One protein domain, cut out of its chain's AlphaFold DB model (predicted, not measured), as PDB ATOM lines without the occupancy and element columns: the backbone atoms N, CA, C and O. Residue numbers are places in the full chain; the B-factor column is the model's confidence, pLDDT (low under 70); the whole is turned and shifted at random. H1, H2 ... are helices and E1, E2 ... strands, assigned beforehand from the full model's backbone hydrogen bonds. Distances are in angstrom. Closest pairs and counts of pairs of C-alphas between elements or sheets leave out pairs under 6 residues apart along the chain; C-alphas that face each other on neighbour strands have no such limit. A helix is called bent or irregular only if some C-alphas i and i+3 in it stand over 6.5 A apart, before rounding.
ATOM      1  N   ILE A   4      18.322  73.280 134.976       95.56
ATOM      2  CA  ILE A   4      17.527  73.518 136.180       95.56
ATOM      3  C   ILE A   4      16.319  74.368 135.785       95.56
ATOM      4  O   ILE A   4      16.451  75.475 135.278       95.56
ATOM      5  N   SER A   5      15.112  73.841 135.998       94.88
ATOM      6  CA  SER A   5      13.859  74.565 135.734       94.88
ATOM      7  C   SER A   5      13.448  75.380 136.957       94.88
ATOM      8  O   SER A   5      13.299  74.778 138.018       94.88
ATOM      9  N   PHE A   6      13.162  76.671 136.806       94.75
ATOM     10  CA  PHE A   6      12.766  77.584 137.890       94.75
ATOM     11  C   PHE A   6      11.254  77.840 137.978       94.75
ATOM     12  O   PHE A   6      10.783  78.387 138.975       94.75
ATOM     13  N   ALA A   7      10.472  77.351 137.010       92.75
ATOM     14  CA  ALA A   7       9.009  77.387 137.050       92.75
ATOM     15  C   ALA A   7       8.495  78.813 137.313       92.75
ATOM     16  O   ALA A   7       8.949  79.771 136.691       92.75
ATOM     17  N   TRP A   8       7.568  78.968 138.250       91.38
ATOM     18  CA  TRP A   8       6.983  80.259 138.587       91.38
ATOM     19  C   TRP A   8       7.971  81.228 139.259       91.38
ATOM     20  O   TRP A   8       7.734  82.424 139.211       91.38
ATOM     21  N   THR A   9       9.109  80.756 139.793       94.19
ATOM     22  CA  THR A   9      10.169  81.625 140.359       94.19
ATOM     23  C   THR A   9      11.125  82.201 139.305       94.19
ATOM     24  O   THR A   9      12.074  82.908 139.637       94.19
ATOM     25  N   THR A  10      10.880  81.923 138.019       95.62
ATOM     26  CA  THR A  10      11.685  82.443 136.900       95.62
ATOM     27  C   THR A  10      11.812  83.974 136.889       95.62
ATOM     28  O   THR A  10      12.930  84.440 136.674       95.62
ATOM     29  N   PRO A  11      10.755  84.774 137.154       95.56
ATOM     30  CA  PRO A  11      10.880  86.231 137.218       95.56
ATOM     31  C   PRO A  11      11.931  86.708 138.230       95.56
ATOM     32  O   PRO A  11      12.784  87.518 137.879       95.56
ATOM     33  N   ALA A  12      11.955  86.130 139.437       96.31
ATOM     34  CA  ALA A  12      12.942  86.475 140.463       96.31
ATOM     35  C   ALA A  12      14.380  86.100 140.057       96.31
ATOM     36  O   ALA A  12      15.331  86.797 140.418       96.31
ATOM     37  N   LEU A  13      14.550  85.019 139.286       96.75
ATOM     38  CA  LEU A  13      15.849  84.647 138.719       96.75
ATOM     39  C   LEU A  13      16.310  85.650 137.657       96.75
ATOM     40  O   LEU A  13      17.447  86.107 137.706       96.75
ATOM     41  N   VAL A  14      15.438  86.005 136.708       96.06
ATOM     42  CA  VAL A  14      15.765  86.957 135.631       96.06
ATOM     43  C   VAL A  14      16.064  88.348 136.200       96.06
ATOM     44  O   VAL A  14      16.964  89.026 135.714       96.06
ATOM     45  N   ALA A  15      15.386  88.733 137.282       95.69
ATOM     46  CA  ALA A  15      15.666  89.952 138.040       95.69
ATOM     47  C   ALA A  15      16.943  89.880 138.905       95.69
ATOM     48  O   ALA A  15      17.242  90.832 139.622       95.69
ATOM     49  N   ARG A  16      17.683  88.758 138.883       95.19
ATOM     50  CA  ARG A  16      18.873  88.486 139.714       95.19
ATOM     51  C   ARG A  16      18.644  88.618 141.227       95.19
ATOM     52  O   ARG A  16      19.591  88.818 141.982       95.19
ATOM     53  N   ARG A  17      17.394  88.483 141.687       96.12
ATOM     54  CA  ARG A  17      17.040  88.466 143.119       96.12
ATOM     55  C   ARG A  17      17.121  87.056 143.707       96.12
ATOM     56  O   ARG A  17      17.441  86.908 144.879       96.12
ATOM     57  N   LYS A  18      16.883  86.014 142.897       96.56
ATOM     58  CA  LYS A  18      17.038  84.609 143.308       96.56
ATOM     59  C   LYS A  18      18.482  84.126 143.135       96.56
ATOM     60  O   LYS A  18      18.971  84.032 142.011       96.56
ATOM     61  N   THR A  19      19.118  83.732 144.234       96.56
ATOM     62  CA  THR A  19      20.488  83.182 144.310       96.56
ATOM     63  C   THR A  19      20.560  81.834 145.044       96.56
ATOM     64  O   THR A  19      21.594  81.166 145.039       96.56
ATOM     65  N   VAL A  20      19.454  81.372 145.629       95.44
ATOM     66  CA  VAL A  20      19.323  80.054 146.267       95.44
ATOM     67  C   VAL A  20      18.155  79.300 145.639       95.44
ATOM     68  O   VAL A  20      17.137  79.888 145.273       95.44
ATOM     69  N   THR A  21      18.280  77.983 145.475       93.69
ATOM     70  CA  THR A  21      17.174  77.116 145.058       93.69
ATOM     71  C   THR A  21      17.126  75.837 145.883       93.69
ATOM     72  O   THR A  21      18.126  75.136 146.022       93.69
ATOM     73  N   ARG A  22      15.932  75.508 146.383       91.62
ATOM     74  CA  ARG A  22      15.629  74.242 147.060       91.62
ATOM     75  C   ARG A  22      14.774  73.325 146.198       91.62
ATOM     76  O   ARG A  22      13.868  73.784 145.504       91.62
ATOM     77  N   ARG A  23      15.075  72.023 146.187       89.94
ATOM     78  CA  ARG A  23      14.479  71.021 145.287       89.94
ATOM     79  C   ARG A  23      14.333  69.657 145.927       89.94
ATOM     80  O   ARG A  23      15.311  69.095 146.383       89.94
ATOM     81  N   HIS A  24      13.167  69.036 145.829       89.00
ATOM     82  CA  HIS A  24      12.997  67.644 146.245       89.00
ATOM     83  C   HIS A  24      13.597  66.660 145.221       89.00
ATOM     84  O   HIS A  24      12.890  66.034 144.427       89.00
ATOM     85  N   TRP A  25      14.924  66.564 145.164       90.12
ATOM     86  CA  TRP A  25      15.618  65.650 144.261       90.12
ATOM     87  C   TRP A  25      16.030  64.367 144.969       90.12
ATOM     88  O   TRP A  25      16.359  64.350 146.149       90.12
ATOM     89  N   LYS A  26      16.057  63.266 144.210       90.44
ATOM     90  CA  LYS A  26      16.748  62.056 144.663       90.44
ATOM     91  C   LYS A  26      18.238  62.370 144.744       90.44
ATOM     92  O   LYS A  26      18.777  62.958 143.809       90.44
ATOM     93  N   GLU A  27      18.901  61.899 145.793       89.25
ATOM     94  CA  GLU A  27      20.330  62.139 146.031       89.25
ATOM     95  C   GLU A  27      21.192  61.824 144.800       89.25
ATOM     96  O   GLU A  27      21.946  62.672 144.337       89.25
ATOM     97  N   ARG A  28      20.967  60.667 144.161       92.00
ATOM     98  CA  ARG A  28      21.658  60.278 142.916       92.00
ATOM     99  C   ARG A  28      21.592  61.322 141.794       92.00
ATOM    100  O   ARG A  28      22.494  61.392 140.973       92.00
ATOM    101  N   PHE A  29      20.495  62.076 141.707       92.81
ATOM    102  CA  PHE A  29      20.319  63.115 140.694       92.81
ATOM    103  C   PHE A  29      21.055  64.390 141.113       92.81
ATOM    104  O   PHE A  29      21.721  65.006 140.285       92.81
ATOM    105  N   ALA A  30      20.984  64.743 142.400       93.56
ATOM    106  CA  ALA A  30      21.689  65.885 142.972       93.56
ATOM    107  C   ALA A  30      23.219  65.739 142.861       93.56
ATOM    108  O   ALA A  30      23.880  66.677 142.429       93.56
ATOM    109  N   LEU A  31      23.767  64.543 143.111       92.12
ATOM    110  CA  LEU A  31      25.199  64.230 142.951       92.12
ATOM    111  C   LEU A  31      25.727  64.438 141.523       92.12
ATOM    112  O   LEU A  31      26.934  64.507 141.301       92.12
ATOM    113  N   GLY A  32      24.830  64.538 140.540       94.12
ATOM    114  CA  GLY A  32      25.204  64.889 139.183       94.12
ATOM    115  C   GLY A  32      25.772  66.303 139.074       94.12
ATOM    116  O   GLY A  32      26.593  66.532 138.195       94.12
ATOM    117  N   PHE A  33      25.362  67.244 139.923       95.81
ATOM    118  CA  PHE A  33      25.750  68.652 139.833       95.81
ATOM    119  C   PHE A  33      26.976  68.954 140.693       95.81
ATOM    120  O   PHE A  33      27.116  68.425 141.794       95.81
ATOM    121  N   LYS A  34      27.854  69.826 140.194       96.00
ATOM    122  CA  LYS A  34      29.115  70.172 140.865       96.00
ATOM    123  C   LYS A  34      29.232  71.670 141.113       96.00
ATOM    124  O   LYS A  34      28.679  72.480 140.377       96.00
ATOM    125  N   GLU A  35      29.987  72.030 142.143       96.56
ATOM    126  CA  GLU A  35      30.405  73.413 142.357       96.56
ATOM    127  C   GLU A  35      31.199  73.934 141.150       96.56
ATOM    128  O   GLU A  35      31.976  73.196 140.542       96.56
ATOM    129  N   GLY A  36      30.957  75.189 140.772       97.00
ATOM    130  CA  GLY A  36      31.546  75.825 139.596       97.00
ATOM    131  C   GLY A  36      30.926  75.401 138.262       97.00
ATOM    132  O   GLY A  36      31.262  75.992 137.239       97.00
ATOM    133  N   GLU A  37      30.020  74.416 138.241       96.62
ATOM    134  CA  GLU A  37      29.378  73.960 137.007       96.62
ATOM    135  C   GLU A  37      28.419  75.022 136.447       96.62
ATOM    136  O   GLU A  37      27.600  75.591 137.174       96.62
ATOM    137  N   GLU A  38      28.484  75.247 135.134       97.75
ATOM    138  CA  GLU A  38      27.490  76.028 134.402       97.75
ATOM    139  C   GLU A  38      26.318  75.149 133.959       97.75
ATOM    140  O   GLU A  38      26.486  74.072 133.372       97.75
ATOM    141  N   VAL A  39      25.105  75.627 134.220       96.75
ATOM    142  CA  VAL A  39      23.865  74.937 133.865       96.75
ATOM    143  C   VAL A  39      22.886  75.898 133.210       96.75
ATOM    144  O   VAL A  39      22.858  77.095 133.496       96.75
ATOM    145  N   TRP A  40      22.028  75.364 132.347       97.69
ATOM    146  CA  TRP A  40      20.944  76.148 131.777       97.69
ATOM    147  C   TRP A  40      19.833  76.354 132.802       97.69
ATOM    148  O   TRP A  40      19.255  75.387 133.310       97.69
ATOM    149  N   ALA A  41      19.468  77.610 133.036       97.31
ATOM    150  CA  ALA A  41      18.243  77.962 133.729       97.31
ATOM    151  C   ALA A  41      17.076  77.964 132.739       97.31
ATOM    152  O   ALA A  41      17.111  78.651 131.722       97.31
ATOM    153  N   TYR A  42      16.036  77.192 133.036       97.50
ATOM    154  CA  TYR A  42      14.839  77.064 132.207       97.50
ATOM    155  C   TYR A  42      13.612  77.631 132.915       97.50
ATOM    156  O   TYR A  42      13.462  77.461 134.127       97.50
ATOM    157  N   ASN A  43      12.679  78.206 132.155       95.06
ATOM    158  CA  ASN A  43      11.415  78.676 132.725       95.06
ATOM    159  C   ASN A  43      10.485  77.530 133.162       95.06
ATOM    160  O   ASN A  43       9.788  77.636 134.158       95.06
ATOM    161  N   LYS A  44      10.488  76.403 132.449       93.75
ATOM    162  CA  LYS A  44       9.787  75.155 132.791       93.75
ATOM    163  C   LYS A  44      10.562  73.971 132.217       93.75
ATOM    164  O   LYS A  44      11.499  74.150 131.442       93.75
ATOM    165  N   GLN A  45      10.193  72.743 132.575       90.50
ATOM    166  CA  GLN A  45      10.890  71.578 132.024       90.50
ATOM    167  C   GLN A  45      10.761  71.512 130.487       90.50
ATOM    168  O   GLN A  45       9.673  71.781 129.974       90.50
ATOM    169  N   PRO A  46      11.809  71.092 129.749       92.81
ATOM    170  CA  PRO A  46      11.774  71.002 128.285       92.81
ATOM    171  C   PRO A  46      10.635  70.132 127.749       92.81
ATOM    172  O   PRO A  46       9.985  70.507 126.781       92.81
ATOM    173  N   ARG A  47      10.314  69.027 128.439       92.31
ATOM    174  CA  ARG A  47       9.166  68.160 128.108       92.31
ATOM    175  C   ARG A  47       7.805  68.867 128.162       92.31
ATOM    176  O   ARG A  47       6.856  68.389 127.562       92.31
ATOM    177  N   ASN A  48       7.730  70.008 128.845       92.75
ATOM    178  CA  ASN A  48       6.551  70.868 128.919       92.75
ATOM    179  C   ASN A  48       6.729  72.128 128.045       92.75
ATOM    180  O   ASN A  48       6.177  73.186 128.358       92.75
ATOM    181  N   HIS A  49       7.530  72.041 126.977       93.69
ATOM    182  CA  HIS A  49       7.858  73.133 126.052       93.69
ATOM    183  C   HIS A  49       8.539  74.335 126.725       93.69
ATOM    184  O   HIS A  49       8.240  75.489 126.412       93.69
ATOM    185  N   GLY A  50       9.381  74.081 127.729       95.12
ATOM    186  CA  GLY A  50      10.191  75.120 128.364       95.12
ATOM    187  C   GLY A  50      11.349  75.583 127.498       95.12
ATOM    188  O   GLY A  50      11.860  74.818 126.685       95.12
ATOM    189  N   HIS A  51      11.775  76.821 127.717       95.81
ATOM    190  CA  HIS A  51      12.934  77.415 127.067       95.81
ATOM    191  C   HIS A  51      13.954  77.890 128.101       95.81
ATOM    192  O   HIS A  51      13.623  78.173 129.258       95.81
ATOM    193  N   ALA A  52      15.205  77.956 127.659       96.81
ATOM    194  CA  ALA A  52      16.292  78.550 128.411       96.81
ATOM    195  C   ALA A  52      16.061  80.053 128.601       96.81
ATOM    196  O   ALA A  52      15.715  80.746 127.649       96.81
ATOM    197  N   VAL A  53      16.280  80.543 129.818       97.31
ATOM    198  CA  VAL A  53      16.192  81.968 130.171       97.31
ATOM    199  C   VAL A  53      17.547  82.567 130.536       97.31
ATOM    200  O   VAL A  53      17.737  83.768 130.390       97.31
ATOM    201  N   ALA A  54      18.488  81.741 131.000       96.31
ATOM    202  CA  ALA A  54      19.844  82.149 131.344       96.31
ATOM    203  C   ALA A  54      20.786  80.934 131.383       96.31
ATOM    204  O   ALA A  54      20.344  79.780 131.419       96.31
ATOM    205  N   VAL A  55      22.086  81.210 131.441       97.12
ATOM    206  CA  VAL A  55      23.102  80.273 131.927       97.12
ATOM    207  C   VAL A  55      23.507  80.751 133.315       97.12
ATOM    208  O   VAL A  55      23.763  81.938 133.500       97.12
ATOM    209  N   ILE A  56      23.517  79.847 134.293       96.94
ATOM    210  CA  ILE A  56      23.877  80.149 135.682       96.94
ATOM    211  C   ILE A  56      25.042  79.275 136.121       96.94
ATOM    212  O   ILE A  56      25.185  78.140 135.658       96.94
ATOM    213  N   ARG A  57      25.844  79.784 137.056       97.38
ATOM    214  CA  ARG A  57      26.944  79.035 137.667       97.38
ATOM    215  C   ARG A  57      26.553  78.582 139.066       97.38
ATOM    216  O   ARG A  57      26.075  79.383 139.866       97.38
ATOM    217  N   LEU A  58      26.767  77.309 139.381       97.12
ATOM    218  CA  LEU A  58      26.554  76.796 140.733       97.12
ATOM    219  C   LEU A  58      27.701  77.247 141.637       97.12
ATOM    220  O   LEU A  58      28.864  76.979 141.344       97.12
ATOM    221  N   THR A  59      27.389  77.919 142.743       97.00
ATOM    222  CA  THR A  59      28.405  78.382 143.708       97.00
ATOM    223  C   THR A  59      28.693  77.365 144.793       97.00
ATOM    224  O   THR A  59      29.627  77.538 145.563       97.00
ATOM    225  N   ARG A  60      27.886  76.304 144.866       94.88
ATOM    226  CA  ARG A  60      28.076  75.200 145.796       94.88
ATOM    227  C   ARG A  60      27.506  73.922 145.200       94.88
ATOM    228  O   ARG A  60      26.471  73.960 144.530       94.88
ATOM    229  N   ALA A  61      28.159  72.792 145.456       94.31
ATOM    230  CA  ALA A  61      27.575  71.488 145.158       94.31
ATOM    231  C   ALA A  61      26.259  71.299 145.948       94.31
ATOM    232  O   ALA A  61      26.147  71.822 147.062       94.31
ATOM    233  N   PRO A  62      25.260  70.573 145.411       94.44
ATOM    234  CA  PRO A  62      24.020  70.326 146.140       94.44
ATOM    235  C   PRO A  62      24.262  69.600 147.458       94.44
ATOM    236  O   PRO A  62      25.080  68.684 147.525       94.44
ATOM    237  N   TYR A  63      23.501  69.967 148.481       92.12
ATOM    238  CA  TYR A  63      23.562  69.335 149.793       92.12
ATOM    239  C   TYR A  63      22.157  69.167 150.381       92.12
ATOM    240  O   TYR A  63      21.202  69.834 149.973       92.12
ATOM    241  N   GLN A  64      22.017  68.224 151.310       90.56
ATOM    242  CA  GLN A  64      20.780  68.037 152.060       90.56
ATOM    243  C   GLN A  64      20.788  68.946 153.285       90.56
ATOM    244  O   GLN A  64      21.797  69.066 153.974       90.56
ATOM    245  N   GLU A  65      19.651  69.578 153.534       88.88
ATOM    246  CA  GLU A  65      19.427  70.524 154.619       88.88
ATOM    247  C   GLU A  65      18.041  70.218 155.191       88.88
ATOM    248  O   GLU A  65      17.111  69.913 154.436       88.88
ATOM    249  N   LEU A  66      17.898  70.237 156.516       86.88
ATOM    250  CA  LEU A  66      16.579  70.149 157.136       86.88
ATOM    251  C   LEU A  66      15.888  71.505 156.994       86.88
ATOM    252  O   LEU A  66      16.512  72.540 157.183       86.88
ATOM    253  N   TYR A  67      14.582  71.515 156.718       82.19
ATOM    254  CA  TYR A  67      13.839  72.776 156.579       82.19
ATOM    255  C   TYR A  67      13.893  73.661 157.819       82.19
ATOM    256  O   TYR A  67      13.922  74.877 157.688       82.19
ATOM    257  N   ASN A  68      13.918  73.054 159.005       87.88
ATOM    258  CA  ASN A  68      13.998  73.797 160.261       87.88
ATOM    259  C   ASN A  68      15.361  74.472 160.460       87.88
ATOM    260  O   ASN A  68      15.464  75.365 161.291       87.88
ATOM    261  N   ASP A  69      16.373  74.061 159.693       88.69
ATOM    262  CA  ASP A  69      17.715  74.641 159.718       88.69
ATOM    263  C   ASP A  69      17.905  75.674 158.591       88.69
ATOM    264  O   ASP A  69      19.007  76.189 158.400       88.69
ATOM    265  N   MET A  70      16.852  75.971 157.819       87.88
ATOM    266  CA  MET A  70      16.890  76.990 156.775       87.88
ATOM    267  C   MET A  70      17.107  78.378 157.400       87.88
ATOM    268  O   MET A  70      16.285  78.796 158.214       87.88
ATOM    269  N   PRO A  71      18.149  79.127 156.990       91.69
ATOM    270  CA  PRO A  71      18.322  80.510 157.422       91.69
ATOM    271  C   PRO A  71      17.178  81.402 156.928       91.69
ATOM    272  O   PRO A  71      16.741  81.259 155.786       91.69
ATOM    273  N   ASP A  72      16.758  82.377 157.735       89.94
ATOM    274  CA  ASP A  72      15.692  83.320 157.361       89.94
ATOM    275  C   ASP A  72      16.025  84.093 156.074       89.94
ATOM    276  O   ASP A  72      15.175  84.246 155.195       89.94
ATOM    277  N   ASP A  73      17.290  84.495 155.903       92.31
ATOM    278  CA  ASP A  73      17.778  85.200 154.706       92.31
ATOM    279  C   ASP A  73      17.576  84.396 153.415       92.31
ATOM    280  O   ASP A  73      17.465  84.963 152.320       92.31
ATOM    281  N   ASP A  74      17.491  83.068 153.516       91.50
ATOM    282  CA  ASP A  74      17.278  82.236 152.347       91.50
ATOM    283  C   ASP A  74      15.854  82.399 151.785       91.50
ATOM    284  O   ASP A  74      15.652  82.099 150.610       91.50
ATOM    285  N   TYR A  75      14.894  82.954 152.537       90.94
ATOM    286  CA  TYR A  75      13.594  83.370 151.997       90.94
ATOM    287  C   TYR A  75      13.755  84.439 150.902       90.94
ATOM    288  O   TYR A  75      13.230  84.307 149.789       90.94
ATOM    289  N   GLU A  76      14.533  85.487 151.188       93.19
ATOM    290  CA  GLU A  76      14.846  86.534 150.214       93.19
ATOM    291  C   GLU A  76      15.742  85.989 149.099       93.19
ATOM    292  O   GLU A  76      15.470  86.244 147.924       93.19
ATOM    293  N   ALA A  77      16.742  85.169 149.433       93.75
ATOM    294  CA  ALA A  77      17.652  84.584 148.449       93.75
ATOM    295  C   ALA A  77      16.968  83.566 147.516       93.75
ATOM    296  O   ALA A  77      17.413  83.345 146.388       93.75
ATOM    297  N   GLU A  78      15.861  82.950 147.931       92.62
ATOM    298  CA  GLU A  78      14.999  82.160 147.051       92.62
ATOM    299  C   GLU A  78      14.155  83.028 146.107       92.62
ATOM    300  O   GLU A  78      13.572  82.505 145.151       92.62
ATOM    301  N   GLY A  79      14.134  84.342 146.322       92.69
ATOM    302  CA  GLY A  79      13.381  85.305 145.537       92.69
ATOM    303  C   GLY A  79      11.942  85.487 146.008       92.69
ATOM    304  O   GLY A  79      11.145  86.019 145.244       92.69
ATOM    305  N   PHE A  80      11.569  85.056 147.218       91.56
ATOM    306  CA  PHE A  80      10.181  85.187 147.673       91.56
ATOM    307  C   PHE A  80       9.804  86.631 148.004       91.56
ATOM    308  O   PHE A  80       8.753  87.087 147.564       91.56
ATOM    309  N   LYS A  81      10.709  87.398 148.624       92.31
ATOM    310  CA  LYS A  81      10.526  88.844 148.836       92.31
ATOM    311  C   LYS A  81      10.283  89.617 147.533       92.31
ATOM    312  O   LYS A  81       9.491  90.547 147.504       92.31
ATOM    313  N   PHE A  82      10.891  89.189 146.420       94.38
ATOM    314  CA  PHE A  82      10.604  89.773 145.105       94.38
ATOM    315  C   PHE A  82       9.123  89.624 144.726       94.38
ATOM    316  O   PHE A  82       8.557  90.525 144.129       94.38
ATOM    317  N   PHE A  83       8.464  88.526 145.093       92.00
ATOM    318  CA  PHE A  83       7.032  88.355 144.841       92.00
ATOM    319  C   PHE A  83       6.138  89.082 145.851       92.00
ATOM    320  O   PHE A  83       4.994  89.375 145.521       92.00
ATOM    321  N   GLU A  84       6.634  89.396 147.049       92.38
ATOM    322  CA  GLU A  84       5.949  90.324 147.960       92.38
ATOM    323  C   GLU A  84       5.970  91.755 147.401       92.38
ATOM    324  O   GLU A  84       4.963  92.456 147.458       92.38
ATOM    325  N   GLU A  85       7.102  92.163 146.813       93.94
ATOM    326  CA  GLU A  85       7.278  93.443 146.109       93.94
ATOM    327  C   GLU A  85       6.487  93.489 144.779       93.94
ATOM    328  O   GLU A  85       6.048  94.560 144.363       93.94
ATOM    329  N   HIS A  86       6.283  92.330 144.137       94.44
ATOM    330  CA  HIS A  86       5.644  92.163 142.822       94.44
ATOM    331  C   HIS A  86       4.526  91.100 142.832       94.44
ATOM    332  O   HIS A  86       4.648  90.045 142.185       94.44
ATOM    333  N   PRO A  87       3.421  91.330 143.567       91.81
ATOM    334  CA  PRO A  87       2.346  90.349 143.718       91.81
ATOM    335  C   PRO A  87       1.656  89.994 142.391       91.81
ATOM    336  O   PRO A  87       1.131  88.891 142.245       91.81
ATOM    337  N   GLU A  88       1.695  90.877 141.391       92.31
ATOM    338  CA  GLU A  88       1.179  90.642 140.039       92.31
ATOM    339  C   GLU A  88       1.905  89.515 139.284       92.31
ATOM    340  O   GLU A  88       1.366  88.972 138.319       92.31
ATOM    341  N   LEU A  89       3.116  89.151 139.720       91.31
ATOM    342  CA  LEU A  89       3.919  88.079 139.129       91.31
ATOM    343  C   LEU A  89       3.710  86.722 139.822       91.31
ATOM    344  O   LEU A  89       4.236  85.712 139.344       91.31
ATOM    345  N   MET A  90       2.953  86.667 140.926       86.25
ATOM    346  CA  MET A  90       2.645  85.405 141.599       86.25
ATOM    347  C   MET A  90       1.718  84.517 140.753       86.25
ATOM    348  O   MET A  90       0.733  84.987 140.178       86.25
ATOM    349  N   PRO A  91       1.963  83.195 140.706       79.81
ATOM    350  CA  PRO A  91       1.036  82.269 140.073       79.81
ATOM    351  C   PRO A  91      -0.259  82.159 140.891       79.81
ATOM    352  O   PRO A  91      -0.229  82.036 142.111       79.81
ATOM    353  N   ALA A  92      -1.405  82.064 140.211       73.88
ATOM    354  CA  ALA A  92      -2.723  81.947 140.852       73.88
ATOM    355  C   ALA A  92      -2.902  80.711 141.769       73.88
ATOM    356  O   ALA A  92      -3.864  80.642 142.530       73.88
ATOM    357  N   LYS A  93      -2.007  79.714 141.691       64.81
ATOM    358  CA  LYS A  93      -1.936  78.562 142.604       64.81
ATOM    359  C   LYS A  93      -0.471  78.229 142.892       64.81
ATOM    360  O   LYS A  93       0.210  77.677 142.027       64.81
ATOM    361  N   ALA A  94       0.008  78.545 144.093       56.19
ATOM    362  CA  ALA A  94       1.330  78.123 144.549       56.19
ATOM    363  C   ALA A  94       1.288  76.650 145.020       56.19
ATOM    364  O   ALA A  94       0.376  76.275 145.759       56.19
ATOM    365  N   PRO A  95       2.225  75.786 144.593       56.22
ATOM    366  CA  PRO A  95       2.313  74.416 145.093       56.22
ATOM    367  C   PRO A  95       2.888  74.372 146.518       56.22
ATOM    368  O   PRO A  95       3.824  75.106 146.828       56.22
ATOM    369  N   VAL A  96       2.362  73.473 147.358       50.81
ATOM    370  CA  VAL A  96       2.834  73.214 148.731       50.81
ATOM    371  C   VAL A  96       3.539  71.847 148.750       50.81
ATOM    372  O   VAL A  96       2.896  70.840 148.465       50.81
ATOM    373  N   ASP A  97       4.843  71.790 149.043       50.91
ATOM    374  CA  ASP A  97       5.598  70.539 149.280       50.91
ATOM    375  C   ASP A  97       6.678  70.761 150.363       50.91
ATOM    376  O   ASP A  97       7.180  71.873 150.512       50.91
ATOM    377  N   ILE A  98       7.004  69.713 151.133       48.62
ATOM    378  CA  ILE A  98       7.629  69.764 152.474       48.62
ATOM    379  C   ILE A  98       8.975  69.009 152.603       48.62
ATOM    380  O   ILE A  98       9.456  68.800 153.716       48.62
ATOM    381  N   ARG A  99       9.645  68.601 151.508       48.94
ATOM    382  CA  ARG A  99      11.041  68.058 151.536       48.94
ATOM    383  C   ARG A  99      11.920  68.658 150.427       48.94
ATOM    384  O   ARG A  99      11.490  68.665 149.282       48.94
ATOM    385  N   ALA A 100      13.145  69.124 150.718       59.22
ATOM    386  CA  ALA A 100      14.032  69.678 149.686       59.22
ATOM    387  C   ALA A 100      15.547  69.542 149.945       59.22
ATOM    388  O   ALA A 100      16.025  69.483 151.065       59.22
ATOM    389  N   THR A 101      16.293  69.494 148.846       71.56
ATOM    390  CA  THR A 101      17.747  69.587 148.685       71.56
ATOM    391  C   THR A 101      18.107  71.014 148.275       71.56
ATOM    392  O   THR A 101      17.506  71.537 147.337       71.56
ATOM    393  N   SER A 102      19.095  71.623 148.922       75.19
ATOM    394  CA  SER A 102      19.479  73.026 148.717       75.19
ATOM    395  C   SER A 102      20.659  73.157 147.746       75.19
ATOM    396  O   SER A 102      21.572  72.327 147.726       75.19
ATOM    397  N   ILE A 103      20.642  74.207 146.919       79.19
ATOM    398  CA  ILE A 103      21.714  74.579 145.985       79.19
ATOM    399  C   ILE A 103      21.833  76.104 145.958       79.19
ATOM    400  O   ILE A 103      20.825  76.808 145.882       79.19
ATOM    401  N   ARG A 104      23.066  76.618 145.964       85.25
ATOM    402  CA  ARG A 104      23.349  78.047 145.763       85.25
ATOM    403  C   ARG A 104      23.827  78.305 144.334       85.25
ATOM    404  O   ARG A 104      24.561  77.499 143.756       85.25
ATOM    405  N   ILE A 105      23.367  79.407 143.754       86.62
ATOM    406  CA  ILE A 105      23.596  79.783 142.358       86.62
ATOM    407  C   ILE A 105      24.078  81.231 142.267       86.62
ATOM    408  O   ILE A 105      23.741  82.070 143.098       86.62
ATOM    409  N   GLN A 106      24.854  81.523 141.232       75.56
ATOM    410  CA  GLN A 106      25.260  82.870 140.859       75.56
ATOM    411  C   GLN A 106      24.609  83.236 139.526       75.56
ATOM    412  O   GLN A 106      24.716  82.473 138.559       75.56
ATOM    413  N   GLY A 107      23.925  84.382 139.513       53.53
ATOM    414  CA  GLY A 107      23.227  84.958 138.359       53.53
ATOM    415  C   GLY A 107      23.689  86.371 138.028       53.53
ATOM    416  O   GLY A 107      24.415  86.964 138.857       53.53
TER     417      GLY A 107
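AT A GLANCE: This is residues 4 to 107 of the 107 residues of an uncharacterized protein of marine sediment metagenome (UniProt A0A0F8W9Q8). A small four-strand sheet, E1 E4 E3 E2, is curled like part of a barrel, and H1 sits at the open side of the curl, nearest to E3 and E2. H4 meets the far side of H1, H3 sits by E1, the short H2 only grazes the sheet, and two long stretches, residues 59 to 72 and 86 to 100, loop round the outside. The printed part has 104 residues with four named helices and four named strands in the order H1 E1 H2 E2 E3 H3 H4 E4; the sheet is antiparallel throughout. The class is mixed, helices and strands, with under half of the residues in named elements. The whole is compact, with a radius of gyration of the C-alphas of 13.3 A, and rounded, spanning 36 by 33 by 22 A.

IN THESE COORDINATES: H1, residues 7 to 14, begins at C-alpha 7 (9.009, 77.387, 137.050) and measures 11.8 A; it is irregular, with C-alphas 8 and 11 7.3 A apart. E1 is residues 20 to 23, 10.3 A, and H2 residues 27 to 30. E2, residues 38 to 42, is 12.9 A long, and E3, residues 52 to 58, 16.1 A. H3 is residues 73 to 77 and H4 residues 80 to 85, 8.9 A. E4, residues 101 to 106, is 17.2 A long and ends at C-alpha 106 (25.260, 82.870, 140.859).

HOW THE PARTS SIT: The sheet is strongly twisted, with edge strands E1 and E2. E1 and E4 are antiparallel at 149 degrees, with N 21 and O 103 2.8 A apart, within hydrogen-bond range. The pairing of E4 is staggered: residues 101 to 104 pair with E1, 105 to 106 with E3, where N 106 and O 57 are 2.8 A apart. E2 and E3 form an antiparallel hairpin, with N 41 and O 54 2.8 A apart. Residues 4 to 5 pair in parallel with residues 41 to 42 of E2. H1 is on the sheet at a height of 6.6 A, over none of its strands, but only just, as 2 of its C-alphas fall on E2. H1 and H4 only just touch, with 3 pairs of C-alphas within 8 A, the closest being Ala 12 and Phe 82, 6.2 A; they are about perpendicular at 71 degrees, only just past steep. H4 is not on the sheet. H3 only grazes the sheet with residues 74 to 77; the closest C-alphas of E1 and H3, those of Val 20 and Ala 77, are 5.3 A apart. In H3 and H4 every O i to N i+4 pair is within hydrogen-bond range, in H1 2 of 4, and H2 is too short for one.

THE WHOLE: The C-alphas of Arg 28 and Glu 88, 36.7 A apart, are the two farthest apart. The printed part has no cut. The links E3 to H3 and H4 to E4 are long. The mean pLDDT of the printed part is 89.0; residues 93 to 100 and residue 107 are under 70.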